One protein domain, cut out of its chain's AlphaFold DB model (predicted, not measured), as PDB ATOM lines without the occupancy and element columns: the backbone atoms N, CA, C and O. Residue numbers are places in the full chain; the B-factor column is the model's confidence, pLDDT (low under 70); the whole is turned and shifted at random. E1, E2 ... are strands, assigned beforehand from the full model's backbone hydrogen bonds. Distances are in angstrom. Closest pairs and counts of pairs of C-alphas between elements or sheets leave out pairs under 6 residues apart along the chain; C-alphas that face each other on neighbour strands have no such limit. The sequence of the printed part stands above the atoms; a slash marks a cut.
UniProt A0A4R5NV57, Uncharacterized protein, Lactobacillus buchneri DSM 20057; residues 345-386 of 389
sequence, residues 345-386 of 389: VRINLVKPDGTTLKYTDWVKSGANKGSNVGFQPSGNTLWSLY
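This is residues 345 to 386 of the 389 residues of an uncharacterized protein of Lactobacillus buchneri DSM 20057 (UniProt A0A4R5NV57). There is little regular structure here: one two-stranded hairpin, E1 then E2, with a long winding tail, residues 364 to 386, leading away from it, whose residues 377 to 382 stick out as a free loop. Look through the 42 printed residues and you find no named helix; the class is all strand, though the named elements hold only 14 residues. The sheet's order is E1 - E2, antiparallel. The whole is only just loose, close to extended, with a radius of gyration of the C-alphas of 13.6 A and spans of 35 by 25 by 15 A.

Start at E1, residues 345 to 350, and go over a tight link to E2, residues 356 to 363; the two form a hairpin, antiparallel at 158 degrees. C-alphas 346 and 361 face each other at 4.4 A. Look at N 347 and O 360, 2.8 A apart, and N 362 and O 345, 2.9 A apart, within hydrogen-bond range.

Find C-alpha 345 at (14.437, 16.321, 82.804); E1 runs 15.2 A from there. E2 runs 19.7 A to C-alpha 363 at (20.690, 15.049, 81.249).

The C-alphas farthest apart, Leu 357 and Gly 379, are 36.8 A apart. The printed part has no cut, and residue 355 alone is under 70 in pLDDT.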
ATOM      1  N   VAL A 345      15.831  16.601  82.456       89.00
ATOM      2  CA  VAL A 345      14.437  16.321  82.804       89.00
ATOM      3  C   VAL A 345      14.366  15.244  83.870       89.00
ATOM      4  O   VAL A 345      15.105  14.259  83.833       89.00
ATOM      5  N   ARG A 346      13.454  15.428  84.826       88.50
ATOM      6  CA  ARG A 346      13.171  14.428  85.851       88.50
ATOM      7  C   ARG A 346      12.104  13.466  85.365       88.50
ATOM      8  O   ARG A 346      10.963  13.857  85.126       88.50
ATOM      9  N   ILE A 347      12.472  12.199  85.291       90.12
ATOM     10  CA  ILE A 347      11.566  11.096  85.004       90.12
ATOM     11  C   ILE A 347      11.113  10.532  86.349       90.12
ATOM     12  O   ILE A 347      11.900   9.920  87.075       90.12
ATOM     13  N   ASN A 348       9.848  10.767  86.699       84.56
ATOM     14  CA  ASN A 348       9.240  10.242  87.920       84.56
ATOM     15  C   ASN A 348       8.638   8.860  87.647       84.56
ATOM     16  O   ASN A 348       7.779   8.707  86.783       84.56
ATOM     17  N   LEU A 349       9.056   7.862  88.417       88.25
ATOM     18  CA  LEU A 349       8.435   6.544  88.452       88.25
ATOM     19  C   LEU A 349       7.279   6.615  89.445       88.25
ATOM     20  O   LEU A 349       7.514   6.732  90.648       88.25
ATOM     21  N   VAL A 350       6.045   6.588  88.945       83.31
ATOM     22  CA  VAL A 350       4.827   6.739  89.752       83.31
ATOM     23  C   VAL A 350       4.037   5.432  89.826       83.31
ATOM     24  O   VAL A 350       4.042   4.633  88.891       83.31
ATOM     25  N   LYS A 351       3.345   5.209  90.944       84.06
ATOM     26  CA  LYS A 351       2.280   4.203  91.052       84.06
ATOM     27  C   LYS A 351       1.073   4.605  90.183       84.06
ATOM     28  O   LYS A 351       0.936   5.785  89.858       84.06
ATOM     29  N   PRO A 352       0.140   3.678  89.886       88.94
ATOM     30  CA  PRO A 352      -1.112   4.010  89.194       88.94
ATOM     31  C   PRO A 352      -1.970   5.072  89.903       88.94
ATOM     32  O   PRO A 352      -2.748   5.756  89.251       88.94
ATOM     33  N   ASP A 353      -1.813   5.231  91.222       77.50
ATOM     34  CA  ASP A 353      -2.488   6.259  92.029       77.50
ATOM     35  C   ASP A 353      -1.834   7.658  91.939       77.50
ATOM     36  O   ASP A 353      -2.300   8.600  92.576       77.50
ATOM     37  N   GLY A 354      -0.757   7.805  91.157       70.69
ATOM     38  CA  GLY A 354      -0.014   9.054  90.981       70.69
ATOM     39  C   GLY A 354       1.116   9.282  91.991       70.69
ATOM     40  O   GLY A 354       1.851  10.261  91.865       70.69
ATOM     41  N   THR A 355       1.315   8.392  92.967       66.00
ATOM     42  CA  THR A 355       2.380   8.538  93.973       66.00
ATOM     43  C   THR A 355       3.759   8.266  93.370       66.00
ATOM     44  O   THR A 355       4.009   7.167  92.871       66.00
ATOM     45  N   THR A 356       4.698   9.210  93.478       74.50
ATOM     46  CA  THR A 356       6.098   9.019  93.056       74.50
ATOM     47  C   THR A 356       6.831   8.030  93.966       74.50
ATOM     48  O   THR A 356       6.957   8.248  95.166       74.50
ATOM     49  N   LEU A 357       7.356   6.950  93.386       74.00
ATOM     50  CA  LEU A 357       8.193   5.945  94.050       74.00
ATOM     51  C   LEU A 357       9.667   6.342  94.049       74.00
ATOM     52  O   LEU A 357      10.366   6.217  95.051       74.00
ATOM     53  N   LYS A 358      10.154   6.770  92.886       83.75
ATOM     54  CA  LYS A 358      11.554   7.112  92.642       83.75
ATOM     55  C   LYS A 358      11.618   8.062  91.454       83.75
ATOM     56  O   LYS A 358      10.672   8.145  90.676       83.75
ATOM     57  N   TYR A 359      12.729   8.759  91.297       85.81
ATOM     58  CA  TYR A 359      12.985   9.541  90.100       85.81
ATOM     59  C   TYR A 359      14.405   9.308  89.598       85.81
ATOM     60  O   TYR A 359      15.277   8.862  90.348       85.81
ATOM     61  N   THR A 360      14.618   9.619  88.326       89.06
ATOM     62  CA  THR A 360      15.947   9.783  87.743       89.06
ATOM     63  C   THR A 360      15.975  11.071  86.942       89.06
ATOM     64  O   THR A 360      14.994  11.404  86.275       89.06
ATOM     65  N   ASP A 361      17.090  11.787  87.003       90.19
ATOM     66  CA  ASP A 361      17.304  12.971  86.180       90.19
ATOM     67  C   ASP A 361      18.115  12.547  84.959       90.19
ATOM     68  O   ASP A 361      19.238  12.060  85.086       90.19
ATOM     69  N   TRP A 362      17.519  12.680  83.776       91.38
ATOM     70  CA  TRP A 362      18.195  12.433  82.510       91.38
ATOM     71  C   TRP A 362      18.695  13.761  81.951       91.38
ATOM     72  O   TRP A 362      17.927  14.713  81.807       91.38
ATOM     73  N   VAL A 363      19.997  13.833  81.685       89.69
ATOM     74  CA  VAL A 363      20.690  15.049  81.249       89.69
ATOM     75  C   VAL A 363      20.903  14.997  79.741       89.69
ATOM     76  O   VAL A 363      21.506  14.052  79.238       89.69
ATOM     77  N   LYS A 364      20.489  16.050  79.034       88.00
ATOM     78  CA  LYS A 364      20.730  16.236  77.603       88.00
ATOM     79  C   LYS A 364      21.813  17.283  77.380       88.00
ATOM     80  O   LYS A 364      21.636  18.462  77.690       88.00
ATOM     81  N   SER A 365      22.953  16.866  76.838       84.88
ATOM     82  CA  SER A 365      24.047  17.793  76.533       84.88
ATOM     83  C   SER A 365      23.599  18.860  75.523       84.88
ATOM     84  O   SER A 365      22.930  18.547  74.541       84.88
ATOM     85  N   GLY A 366      23.945  20.125  75.780       84.75
ATOM     86  CA  GLY A 366      23.600  21.258  74.910       84.75
ATOM     87  C   GLY A 366      22.137  21.720  74.955       84.75
ATOM     88  O   GLY A 366      21.778  22.632  74.212       84.75
ATOM     89  N   ALA A 367      21.286  21.133  75.804       86.00
ATOM     90  CA  ALA A 367      19.903  21.577  75.958       86.00
ATOM     91  C   ALA A 367      19.795  22.840  76.831       86.00
ATOM     92  O   ALA A 367      20.453  22.954  77.864       86.00
ATOM     93  N   ASN A 368      18.910  23.758  76.433       83.75
ATOM     94  CA  ASN A 368      18.552  24.945  77.206       83.75
ATOM     95  C   ASN A 368      17.202  24.752  77.900       83.75
ATOM     96  O   ASN A 368      16.280  24.158  77.328       83.75
ATOM     97  N   LYS A 369      17.048  25.343  79.088       85.44
ATOM     98  CA  LYS A 369      15.790  25.341  79.841       85.44
ATOM     99  C   LYS A 369      14.618  25.829  78.986       85.44
ATOM    100  O   LYS A 369      14.702  26.871  78.344       85.44
ATOM    101  N   GLY A 370      13.512  25.086  79.020       82.75
ATOM    102  CA  GLY A 370      12.296  25.399  78.260       82.75
ATOM    103  C   GLY A 370      12.283  24.862  76.827       82.75
ATOM    104  O   GLY A 370      11.269  24.999  76.148       82.75
ATOM    105  N   SER A 371      13.362  24.222  76.371       85.19
ATOM    106  CA  SER A 371      13.366  23.495  75.098       85.19
ATOM    107  C   SER A 371      12.588  22.184  75.227       85.19
ATOM    108  O   SER A 371      12.634  21.527  76.270       85.19
ATOM    109  N   ASN A 372      11.913  21.765  74.156       87.94
ATOM    110  CA  ASN A 372      11.282  20.448  74.113       87.94
ATOM    111  C   ASN A 372      12.351  19.343  74.097       87.94
ATOM    112  O   ASN A 372      13.379  19.478  73.434       87.94
ATOM    113  N   VAL A 373      12.097  18.241  74.811       88.00
ATOM    114  CA  VAL A 373      13.022  17.093  74.882       88.00
ATOM    115  C   VAL A 373      13.155  16.408  73.520       88.00
ATOM    116  O   VAL A 373      14.265  16.094  73.085       88.00
ATOM    117  N   GLY A 374      12.019  16.220  72.848       89.56
ATOM    118  CA  GLY A 374      11.911  15.641  71.514       89.56
ATOM    119  C   GLY A 374      11.537  16.666  70.443       89.56
ATOM    120  O   GLY A 374      11.552  17.876  70.667       89.56
ATOM    121  N   PHE A 375      11.163  16.160  69.276       90.81
ATOM    122  CA  PHE A 375      10.671  16.931  68.141       90.81
ATOM    123  C   PHE A 375       9.420  16.277  67.556       90.81
ATOM    124  O   PHE A 375       9.197  15.079  67.718       90.81
ATOM    125  N   GLN A 376       8.603  17.054  66.852       92.25
ATOM    126  CA  GLN A 376       7.474  16.529  66.091       92.25
ATOM    127  C   GLN A 376       7.864  16.471  64.604       92.25
ATOM    128  O   GLN A 376       8.113  17.525  64.012       92.25
ATOM    129  N   PRO A 377       7.962  15.279  63.984       87.62
ATOM    130  CA  PRO A 377       8.264  15.161  62.562       87.62
ATOM    131  C   PRO A 377       7.174  15.809  61.700       87.62
ATOM    132  O   PRO A 377       5.983  15.710  62.003       87.62
ATOM    133  N   SER A 378       7.575  16.436  60.592       88.56
ATOM    134  CA  SER A 378       6.629  17.043  59.651       88.56
ATOM    135  C   SER A 378       5.628  16.006  59.132       88.56
ATOM    136  O   SER A 378       6.023  14.949  58.645       88.56
ATOM    137  N   GLY A 379       4.333  16.317  59.232       87.25
ATOM    138  CA  GLY A 379       3.247  15.430  58.802       87.25
ATOM    139  C   GLY A 379       2.881  14.314  59.789       87.25
ATOM    140  O   GLY A 379       2.046  13.481  59.451       87.25
ATOM    141  N   ASN A 380       3.459  14.290  60.997       84.81
ATOM    142  CA  ASN A 380       3.124  13.323  62.045       84.81
ATOM    143  C   ASN A 380       2.521  14.026  63.275       84.81
ATOM    144  O   ASN A 380       2.967  15.099  63.676       84.81
ATOM    145  N   THR A 381       1.508  13.422  63.898       87.25
ATOM    146  CA  THR A 381       0.891  13.908  65.144       87.25
ATOM    147  C   THR A 381       1.622  13.439  66.403       87.25
ATOM    148  O   THR A 381       1.334  13.927  67.494       87.25
ATOM    149  N   LEU A 382       2.548  12.487  66.278       90.75
ATOM    150  CA  LEU A 382       3.316  11.922  67.383       90.75
ATOM    151  C   LEU A 382       4.679  12.611  67.523       90.75
ATOM    152  O   LEU A 382       5.362  12.889  66.537       90.75
ATOM    153  N   TRP A 383       5.089  12.846  68.769       91.25
ATOM    154  CA  TRP A 383       6.425  13.334  69.110       91.25
ATOM    155  C   TRP A 383       7.443  12.194  69.070       91.25
ATOM    156  O   TRP A 383       7.135  11.058  69.418       91.25
ATOM    157  N   SER A 384       8.663  12.506  68.648       91.56
ATOM    158  CA  SER A 384       9.807  11.594  68.580       91.56
ATOM    159  C   SER A 384      10.970  12.141  69.407       91.56
ATOM    160  O   SER A 384      11.123  13.355  69.547       91.56
ATOM    161  N   LEU A 385      11.793  11.254  69.963       89.88
ATOM    162  CA  LEU A 385      13.063  11.621  70.598       89.88
ATOM    163  C   LEU A 385      14.185  11.653  69.556       89.88
ATOM    164  O   LEU A 385      14.054  11.063  68.480       89.88
ATOM    165  N   TYR A 386      15.270  12.375  69.841       86.94
ATOM    166  CA  TYR A 386      16.402  12.435  68.922       86.94
ATOM    167  C   TYR A 386      17.195  11.128  68.983       86.94
ATOM    168  O   TYR A 386      17.218  10.444  69.999       86.94
TER     169      TYR A 386